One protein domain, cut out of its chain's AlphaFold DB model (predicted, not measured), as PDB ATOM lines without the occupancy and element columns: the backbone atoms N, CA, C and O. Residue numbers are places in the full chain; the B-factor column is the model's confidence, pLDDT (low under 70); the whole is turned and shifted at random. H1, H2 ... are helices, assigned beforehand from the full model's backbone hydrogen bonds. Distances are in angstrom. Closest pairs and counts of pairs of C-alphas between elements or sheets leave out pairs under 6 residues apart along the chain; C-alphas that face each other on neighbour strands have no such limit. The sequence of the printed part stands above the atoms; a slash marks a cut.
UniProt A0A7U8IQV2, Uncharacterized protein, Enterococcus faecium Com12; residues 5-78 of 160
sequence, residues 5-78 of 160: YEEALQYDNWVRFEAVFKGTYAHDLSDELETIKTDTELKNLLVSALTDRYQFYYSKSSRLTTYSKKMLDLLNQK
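This is residues 5 to 78 of the 160 residues of an uncharacterized protein of Enterococcus faecium Com12 (UniProt A0A7U8IQV2). Three helices form a loose row, H3 in the middle between H2 and H4, and an arm, residues 5 to 16 with the short H1, sticks out from them. H2 and H3 make a hairpin. The 74 printed residues, with four named helices, H1 to H4 in order, and no named strand, are all helix in class and loose, radius of gyration of the C-alphas 14.9 A, spanning 39 by 34 by 28 A.

Find C-alpha 5 at (138.700, 94.954, 128.336), where H1, residues 5 to 8, begins. Next come H2, residues 24 to 35, 17.3 A, and H3, residues 39 to 53, 22.0 A. H4, residues 66 to 77, 16.2 A, ends at (137.819, 124.381, 128.891).

H2 touches H3 with residues 29 to 33 alone, closest C-alphas Leu 33 and Leu 42, 7.2 A, at a shallow tilt of 13 degrees, opposite ways. H4 touches H3, closest C-alphas Asn 44 and Leu 75, 6.3 A, at a steep tilt of 45 degrees, opposite ways. H2 and H4 are apart; H1 touches no helix. O i to N i+4 pairs are within hydrogen-bond range throughout H4, 7 of 8 in H2, 10 of 11 in H3; H1 is too short.

C-alphas 37 and 60, the farthest apart, are 41.9 A apart. Links H1 to H2 and H3 to H4 are long. The printed part has no cut; no printed residue is under 70 in pLDDT.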
ATOM      1  N   TYR A   5     139.300  96.169 128.894       71.25
ATOM      2  CA  TYR A   5     138.700  94.954 128.336       71.25
ATOM      3  C   TYR A   5     137.313  94.667 128.924       71.25
ATOM      4  O   TYR A   5     136.375  94.474 128.165       71.25
ATOM      5  N   GLU A   6     137.169  94.725 130.250       74.81
ATOM      6  CA  GLU A   6     135.877  94.502 130.921       74.81
ATOM      7  C   GLU A   6     134.835  95.557 130.535       74.81
ATOM      8  O   GLU A   6     133.672  95.238 130.317       74.81
ATOM      9  N   GLU A   7     135.254  96.815 130.386       76.69
ATOM     10  CA  GLU A   7     134.368  97.889 129.928       76.69
ATOM     11  C   GLU A   7     133.933  97.663 128.479       76.69
ATOM     12  O   GLU A   7     132.770  97.870 128.156       76.69
ATOM     13  N   ALA A   8     134.828  97.181 127.612       80.25
ATOM     14  CA  ALA A   8     134.495  96.870 126.225       80.25
ATOM     15  C   ALA A   8     133.458  95.741 126.102       80.25
ATOM     16  O   ALA A   8     132.674  95.761 125.158       80.25
ATOM     17  N   LEU A   9     133.409  94.800 127.055       83.88
ATOM     18  CA  LEU A   9     132.391  93.740 127.087       83.88
ATOM     19  C   LEU A   9     130.975  94.270 127.374       83.88
ATOM     20  O   LEU A   9     130.008  93.558 127.123       83.88
ATOM     21  N   GLN A  10     130.839  95.495 127.895       88.69
ATOM     22  CA  GLN A  10     129.544  96.105 128.227       88.69
ATOM     23  C   GLN A  10     128.884  96.836 127.049       88.69
ATOM     24  O   GLN A  10     127.765  97.324 127.197       88.69
ATOM     25  N   TYR A  11     129.556  96.946 125.900       83.94
ATOM     26  CA  TYR A  11     129.049  97.668 124.732       83.94
ATOM     27  C   TYR A  11     128.960  96.750 123.516       83.94
ATOM     28  O   TYR A  11     129.855  95.947 123.268       83.94
ATOM     29  N   ASP A  12     127.922  96.945 122.700       86.81
ATOM     30  CA  ASP A  12     127.718  96.159 121.478       86.81
ATOM     31  C   ASP A  12     128.810  96.405 120.428       86.81
ATOM     32  O   ASP A  12     129.114  95.528 119.624       86.81
ATOM     33  N   ASN A  13     129.392  97.610 120.408       82.38
ATOM     34  CA  ASN A  13     130.410  98.020 119.446       82.38
ATOM     35  C   ASN A  13     131.365  99.053 120.051       82.38
ATOM     36  O   ASN A  13     130.974  99.875 120.881       82.38
ATOM     37  N   TRP A  14     132.605  99.074 119.565       78.50
ATOM     38  CA  TRP A  14     133.602 100.077 119.930       78.50
ATOM     39  C   TRP A  14     134.377 100.551 118.702       78.50
ATOM     40  O   TRP A  14     134.619  99.801 117.758       78.50
ATOM     41  N   VAL A  15     134.780 101.819 118.731       76.56
ATOM     42  CA  VAL A  15     135.664 102.425 117.733       76.56
ATOM     43  C   VAL A  15     136.896 102.929 118.465       76.56
ATOM     44  O   VAL A  15     136.783 103.713 119.408       76.56
ATOM     45  N   ARG A  16     138.076 102.473 118.041       82.00
ATOM     46  CA  ARG A  16     139.364 102.955 118.550       82.00
ATOM     47  C   ARG A  16     140.003 103.867 117.521       82.00
ATOM     48  O   ARG A  16     140.198 103.471 116.377       82.00
ATOM     49  N   PHE A  17     140.378 105.055 117.973       80.31
ATOM     50  CA  PHE A  17     141.240 105.957 117.227       80.31
ATOM     51  C   PHE A  17     142.672 105.781 117.722       80.31
ATOM     52  O   PHE A  17     142.920 105.789 118.926       80.31
ATOM     53  N   GLU A  18     143.603 105.600 116.792       84.31
ATOM     54  CA  GLU A  18     145.028 105.499 117.078       84.31
ATOM     55  C   GLU A  18     145.788 106.378 116.096       84.31
ATOM     56  O   GLU A  18     145.540 106.329 114.890       84.31
ATOM     57  N   ALA A  19     146.692 107.197 116.625       84.38
ATOM     58  CA  ALA A  19     147.552 108.062 115.839       84.38
ATOM     59  C   ALA A  19     149.008 107.671 116.077       84.38
ATOM     60  O   ALA A  19     149.428 107.457 117.213       84.38
ATOM     61  N   VAL A  20     149.773 107.595 114.989       88.94
ATOM     62  CA  VAL A  20     151.222 107.402 115.026       88.94
ATOM     63  C   VAL A  20     151.867 108.657 114.462       88.94
ATOM     64  O   VAL A  20     151.701 108.968 113.282       88.94
ATOM     65  N   PHE A  21     152.604 109.372 115.306       89.31
ATOM     66  CA  PHE A  21     153.359 110.558 114.916       89.31
ATOM     67  C   PHE A  21     154.783 110.155 114.517       89.31
ATOM     68  O   PHE A  21     155.383 109.281 115.142       89.31
ATOM     69  N   LYS A  22     155.309 110.741 113.436       90.94
ATOM     70  CA  LYS A  22     156.626 110.407 112.865       90.94
ATOM     71  C   LYS A  22     157.348 111.663 112.377       90.94
ATOM     72  O   LYS A  22     156.709 112.676 112.102       90.94
ATOM     73  N   GLY A  23     158.662 111.544 112.186       92.75
ATOM     74  CA  GLY A  23     159.499 112.605 111.624       92.75
ATOM     75  C   GLY A  23     159.646 113.793 112.570       92.75
ATOM     76  O   GLY A  23     159.569 113.626 113.784       92.75
ATOM     77  N   THR A  24     159.822 114.990 112.010       93.56
ATOM     78  CA  THR A  24     160.028 116.232 112.779       93.56
ATOM     79  C   THR A  24     158.920 116.479 113.794       93.56
ATOM     80  O   THR A  24     159.211 116.755 114.945       93.56
ATOM     81  N   TYR A  25     157.662 116.231 113.424       91.12
ATOM     82  CA  TYR A  25     156.537 116.417 114.340       91.12
ATOM     83  C   TYR A  25     156.603 115.511 115.581       91.12
ATOM     84  O   TYR A  25     156.156 115.899 116.651       91.12
ATOM     85  N   ALA A  26     157.162 114.301 115.466       92.94
ATOM     86  CA  ALA A  26     157.365 113.442 116.633       92.94
ATOM     87  C   ALA A  26     158.470 113.976 117.558       92.94
ATOM     88  O   ALA A  26     158.378 113.792 118.770       92.94
ATOM     89  N   HIS A  27     159.489 114.630 116.993       94.00
ATOM     90  CA  HIS A  27     160.527 115.312 117.762       94.00
ATOM     91  C   HIS A  27     159.960 116.538 118.478       94.00
ATOM     92  O   HIS A  27     160.111 116.610 119.687       94.00
ATOM     93  N   ASP A  28     159.185 117.385 117.794       93.81
ATOM     94  CA  ASP A  28     158.530 118.546 118.417       93.81
ATOM     95  C   ASP A  28     157.657 118.126 119.617       93.81
ATOM     96  O   ASP A  28     157.709 118.729 120.685       93.81
ATOM     97  N   LEU A  29     156.886 117.038 119.472       94.19
ATOM     98  CA  LEU A  29     156.089 116.488 120.574       94.19
ATOM     99  C   LEU A  29     156.953 115.961 121.725       94.19
ATOM    100  O   LEU A  29     156.535 116.026 122.877       94.19
ATOM    101  N   SER A  30     158.123 115.402 121.415       93.56
ATOM    102  CA  SER A  30     159.057 114.879 122.416       93.56
ATOM    103  C   SER A  30     159.716 116.020 123.191       93.56
ATOM    104  O   SER A  30     159.736 115.970 124.417       93.56
ATOM    105  N   ASP A  31     160.146 117.075 122.502       95.81
ATOM    106  CA  ASP A  31     160.704 118.280 123.118       95.81
ATOM    107  C   ASP A  31     159.665 118.946 124.037       95.81
ATOM    108  O   ASP A  31     159.966 119.295 125.177       95.81
ATOM    109  N   GLU A  32     158.405 119.047 123.599       94.94
ATOM    110  CA  GLU A  32     157.322 119.586 124.430       94.94
ATOM    111  C   GLU A  32     157.075 118.711 125.675       94.94
ATOM    112  O   GLU A  32     156.918 119.238 126.781       94.94
ATOM    113  N   LEU A  33     157.090 117.377 125.526       94.31
ATOM    114  CA  LEU A  33     156.926 116.423 126.632       94.31
ATOM    115  C   LEU A  33     157.963 116.622 127.743       94.31
ATOM    116  O   LEU A  33     157.618 116.460 128.914       94.31
ATOM    117  N   GLU A  34     159.196 117.001 127.406       94.38
ATOM    118  CA  GLU A  34     160.255 117.262 128.390       94.38
ATOM    119  C   GLU A  34     160.004 118.526 129.226       94.38
ATOM    120  O   GLU A  34     160.496 118.644 130.350       94.38
ATOM    121  N   THR A  35     159.210 119.469 128.713       95.50
ATOM    122  CA  THR A  35     158.921 120.738 129.401       95.50
ATOM    123  C   THR A  35     157.720 120.675 130.346       95.50
ATOM    124  O   THR A  35     157.558 121.564 131.190       95.50
ATOM    125  N   ILE A  36     156.889 119.633 130.229       94.94
ATOM    126  CA  ILE A  36     155.635 119.483 130.971       94.94
ATOM    127  C   ILE A  36     155.889 119.262 132.464       94.94
ATOM    128  O   ILE A  36     156.671 118.406 132.873       94.94
ATOM    129  N   LYS A  37     155.157 120.000 133.304       93.25
ATOM    130  CA  LYS A  37     155.271 119.948 134.772       93.25
ATOM    131  C   LYS A  37     153.993 119.488 135.452       93.25
ATOM    132  O   LYS A  37     154.023 119.106 136.622       93.25
ATOM    133  N   THR A  38     152.867 119.536 134.749       90.56
ATOM    134  CA  THR A  38     151.557 119.203 135.307       90.56
ATOM    135  C   THR A  38     150.801 118.190 134.450       90.56
ATOM    136  O   THR A  38     150.937 118.129 133.231       90.56
ATOM    137  N   ASP A  39     149.939 117.406 135.096       87.38
ATOM    138  CA  ASP A  39     149.050 116.454 134.417       87.38
ATOM    139  C   ASP A  39     148.099 117.155 133.426       87.38
ATOM    140  O   ASP A  39     147.809 116.627 132.353       87.38
ATOM    141  N   THR A  40     147.664 118.380 133.735       91.12
ATOM    142  CA  THR A  40     146.837 119.192 132.831       91.12
ATOM    143  C   THR A  40     147.586 119.571 131.554       91.12
ATOM    144  O   THR A  40     147.006 119.484 130.475       91.12
ATOM    145  N   GLU A  41     148.859 119.962 131.650       92.75
ATOM    146  CA  GLU A  41     149.697 120.264 130.479       92.75
ATOM    147  C   GLU A  41     149.907 119.020 129.610       92.75
ATOM    148  O   GLU A  41     149.717 119.092 128.396       92.75
ATOM    149  N   LEU A  42     150.183 117.860 130.224       92.81
ATOM    150  CA  LEU A  42     150.294 116.590 129.500       92.81
ATOM    151  C   LEU A  42     149.013 116.274 128.725       92.81
ATOM    152  O   LEU A  42     149.048 115.965 127.535       92.81
ATOM    153  N   LYS A  43     147.859 116.349 129.391       92.88
ATOM    154  CA  LYS A  43     146.564 116.050 128.768       92.88
ATOM    155  C   LYS A  43     146.221 117.040 127.663       92.88
ATOM    156  O   LYS A  43     145.669 116.625 126.645       92.88
ATOM    157  N   ASN A  44     146.584 118.307 127.836       94.38
ATOM    158  CA  ASN A  44     146.451 119.317 126.799       94.38
ATOM    159  C   ASN A  44     147.281 118.949 125.565       94.38
ATOM    160  O   ASN A  44     146.723 118.878 124.475       94.38
ATOM    161  N   LEU A  45     148.564 118.607 125.740       94.12
ATOM    162  CA  LEU A  45     149.430 118.182 124.637       94.12
ATOM    163  C   LEU A  45     148.869 116.958 123.900       94.12
ATOM    164  O   LEU A  45     148.802 116.958 122.674       94.12
ATOM    165  N   LEU A  46     148.418 115.933 124.629       92.00
ATOM    166  CA  LEU A  46     147.880 114.708 124.027       92.00
ATOM    167  C   LEU A  46     146.642 114.972 123.157       92.00
ATOM    168  O   LEU A  46     146.521 114.411 122.066       92.00
ATOM    169  N   VAL A  47     145.716 115.811 123.632       92.88
ATOM    170  CA  VAL A  47     144.502 116.142 122.871       92.88
ATOM    171  C   VAL A  47     144.829 117.071 121.696       92.88
ATOM    172  O   VAL A  47     144.302 116.853 120.602       92.88
ATOM    173  N   SER A  48     145.731 118.043 121.870       93.25
ATOM    174  CA  SER A  48     146.198 118.911 120.779       93.25
ATOM    175  C   SER A  48     146.875 118.103 119.676       93.25
ATOM    176  O   SER A  48     146.438 118.158 118.532       93.25
ATOM    177  N   ALA A  49     147.830 117.234 120.019       92.81
ATOM    178  CA  ALA A  49     148.560 116.414 119.051       92.81
ATOM    179  C   ALA A  49     147.627 115.589 118.147       92.81
ATOM    180  O   ALA A  49     147.865 115.428 116.947       92.81
ATOM    181  N   LEU A  50     146.533 115.074 118.718       90.38
ATOM    182  CA  LEU A  50     145.524 114.346 117.959       90.38
ATOM    183  C   LEU A  50     144.663 115.284 117.102       90.38
ATOM    184  O   LEU A  50     144.476 115.015 115.917       90.38
ATOM    185  N   THR A  51     144.142 116.369 117.679       91.88
ATOM    186  CA  THR A  51     143.183 117.271 117.011       91.88
ATOM    187  C   THR A  51     143.809 118.202 115.971       91.88
ATOM    188  O   THR A  51     143.105 118.615 115.046       91.88
ATOM    189  N   ASP A  52     145.113 118.464 116.049       89.19
ATOM    190  CA  ASP A  52     145.871 119.229 115.051       89.19
ATOM    191  C   ASP A  52     145.987 118.480 113.718       89.19
ATOM    192  O   ASP A  52     146.051 119.081 112.645       89.19
ATOM    193  N   ARG A  53     146.021 117.143 113.773       87.06
ATOM    194  CA  ARG A  53     146.165 116.280 112.590       87.06
ATOM    195  C   ARG A  53     144.859 115.611 112.184       87.06
ATOM    196  O   ARG A  53     144.656 115.354 111.000       87.06
ATOM    197  N   TYR A  54     143.986 115.325 113.148       88.06
ATOM    198  CA  TYR A  54     142.797 114.509 112.942       88.06
ATOM    199  C   TYR A  54     141.553 115.160 113.551       88.06
ATOM    200  O   TYR A  54     141.337 115.161 114.764       88.06
ATOM    201  N   GLN A  55     140.670 115.640 112.675       90.81
ATOM    202  CA  GLN A  55     139.302 116.025 113.015       90.81
ATOM    203  C   GLN A  55     138.329 115.285 112.104       90.81
ATOM    204  O   GLN A  55     138.539 115.167 110.899       90.81
ATOM    205  N   PHE A  56     137.257 114.763 112.691       91.31
ATOM    206  CA  PHE A  56     136.300 113.911 112.007       91.31
ATOM    207  C   PHE A  56     134.989 114.656 111.800       91.31
ATOM    208  O   PHE A  56     134.426 115.230 112.739       91.31
ATOM    209  N   TYR A  57     134.472 114.568 110.579       93.88
ATOM    210  CA  TYR A  57     133.260 115.245 110.143       93.88
ATOM    211  C   TYR A  57     132.230 114.233 109.647       93.88
ATOM    212  O   TYR A  57     132.566 113.237 109.008       93.88
ATOM    213  N   TYR A  58     130.954 114.501 109.914       93.75
ATOM    214  CA  TYR A  58     129.870 113.760 109.285       93.75
ATOM    215  C   TYR A  58     129.829 114.100 107.793       93.75
ATOM    216  O   TYR A  58     129.565 115.245 107.429       93.75
ATOM    217  N   SER A  59     130.022 113.100 106.932       92.44
ATOM    218  CA  SER A  59     130.117 113.281 105.473       92.44
ATOM    219  C   SER A  59     128.938 114.040 104.858       92.44
ATOM    220  O   SER A  59     129.125 114.841 103.951       92.44
ATOM    221  N   LYS A  60     127.721 113.828 105.371       94.31
ATOM    222  CA  LYS A  60     126.499 114.451 104.838       94.31
ATOM    223  C   LYS A  60     126.306 115.911 105.240       94.31
ATOM    224  O   LYS A  60     125.624 116.640 104.532       94.31
ATOM    225  N   SER A  61     126.826 116.327 106.393       93.75
ATOM    226  CA  SER A  61     126.555 117.660 106.950       93.75
ATOM    227  C   SER A  61     127.794 118.540 107.048       93.75
ATOM    228  O   SER A  61     127.664 119.720 107.363       93.75
ATOM    229  N   SER A  62     128.986 117.975 106.827       91.44
ATOM    230  CA  SER A  62     130.281 118.622 107.073       91.44
ATOM    231  C   SER A  62     130.407 119.209 108.484       91.44
ATOM    232  O   SER A  62     131.223 120.090 108.738       91.44
ATOM    233  N   ARG A  63     129.590 118.730 109.432       95.00
ATOM    234  CA  ARG A  63     129.666 119.118 110.841       95.00
ATOM    235  C   ARG A  63     130.647 118.212 111.558       95.00
ATOM    236  O   ARG A  63     130.701 117.014 111.272       95.00
ATOM    237  N   LEU A  64     131.358 118.777 112.531       93.94
ATOM    238  CA  LEU A  64     132.188 118.000 113.442       93.94
ATOM    239  C   LEU A  64     131.362 116.891 114.091       93.94
ATOM    240  O   LEU A  64     130.225 117.089 114.532       93.94
ATOM    241  N   THR A  65     131.964 115.716 114.147       93.50
ATOM    242  CA  THR A  65     131.420 114.584 114.886       93.50
ATOM    243  C   THR A  65     131.382 114.886 116.379       93.50
ATOM    244  O   THR A  65     132.109 115.742 116.889       93.50
ATOM    245  N   THR A  66     130.542 114.152 117.108       91.12
ATOM    246  CA  THR A  66     130.397 114.335 118.557       91.12
ATOM    247  C   THR A  66     131.725 114.136 119.292       91.12
ATOM    248  O   THR A  66     132.006 114.856 120.246       91.12
ATOM    249  N   TYR A  67     132.560 113.194 118.848       88.62
ATOM    250  CA  TYR A  67     133.864 112.925 119.458       88.62
ATOM    251  C   TYR A  67     134.889 114.023 119.152       88.62
ATOM    252  O   TYR A  67     135.524 114.504 120.087       88.62
ATOM    253  N   SER A  68     135.005 114.503 117.906       91.69
ATOM    254  CA  SER A  68     135.891 115.642 117.610       91.69
ATOM    255  C   SER A  68     135.465 116.916 118.328       91.69
ATOM    256  O   SER A  68     136.315 117.602 118.886       91.69
ATOM    257  N   LYS A  69     134.159 117.196 118.398       93.62
ATOM    258  CA  LYS A  69     133.648 118.343 119.155       93.62
ATOM    259  C   LYS A  69     134.026 118.256 120.635       93.62
ATOM    260  O   LYS A  69     134.574 119.210 121.170       93.62
ATOM    261  N   LYS A  70     133.811 117.098 121.272       91.56
ATOM    262  CA  LYS A  70     134.197 116.888 122.674       91.56
ATOM    263  C   LYS A  70     135.694 117.099 122.900       91.56
ATOM    264  O   LYS A  70     136.046 117.732 123.881       91.56
ATOM    265  N   MET A  71     136.566 116.613 122.013       91.88
ATOM    266  CA  MET A  71     138.014 116.832 122.144       91.88
ATOM    267  C   MET A  71     138.387 118.319 122.084       91.88
ATOM    268  O   MET A  71     139.170 118.779 122.908       91.88
ATOM    269  N   LEU A  72     137.777 119.084 121.175       94.06
ATOM    270  CA  LEU A  72     137.975 120.536 121.109       94.06
ATOM    271  C   LEU A  72     137.426 121.250 122.355       94.06
ATOM    272  O   LEU A  72     138.062 122.167 122.871       94.06
ATOM    273  N   ASP A  73     136.282 120.806 122.880       93.81
ATOM    274  CA  ASP A  73     135.717 121.347 124.119       93.81
ATOM    275  C   ASP A  73     136.649 121.099 125.324       93.81
ATOM    276  O   ASP A  73     136.817 122.001 126.148       93.81
ATOM    277  N   LEU A  74     137.313 119.931 125.402       91.88
ATOM    278  CA  LEU A  74     138.317 119.633 126.439       91.88
ATOM    279  C   LEU A  74     139.477 120.640 126.406       91.88
ATOM    280  O   LEU A  74     139.882 121.128 127.460       91.88
ATOM    281  N   LEU A  75     139.982 120.970 125.210       92.31
ATOM    282  CA  LEU A  75     141.058 121.952 125.026       92.31
ATOM    283  C   LEU A  75     140.612 123.362 125.423       92.31
ATOM    284  O   LEU A  75     141.308 124.043 126.175       92.31
ATOM    285  N   ASN A  76     139.424 123.780 124.978       92.44
ATOM    286  CA  ASN A  76     138.878 125.108 125.274       92.44
ATOM    287  C   ASN A  76     138.656 125.324 126.776       92.44
ATOM    288  O   ASN A  76     138.938 126.396 127.306       92.44
ATOM    289  N   GLN A  77     138.139 124.306 127.464       92.19
ATOM    290  CA  GLN A  77     137.819 124.381 128.891       92.19
ATOM    291  C   GLN A  77     139.010 124.026 129.788       92.19
ATOM    292  O   GLN A  77     138.940 124.250 130.996       92.19
ATOM    293  N   LYS A  78     140.074 123.433 129.228       86.38
ATOM    294  CA  LYS A  78     141.185 122.802 129.963       86.38
ATOM    295  C   LYS A  78     140.711 121.828 131.052       86.38
ATOM    296  O   LYS A  78     141.345 121.679 132.094       86.38
TER     297      LYS A  78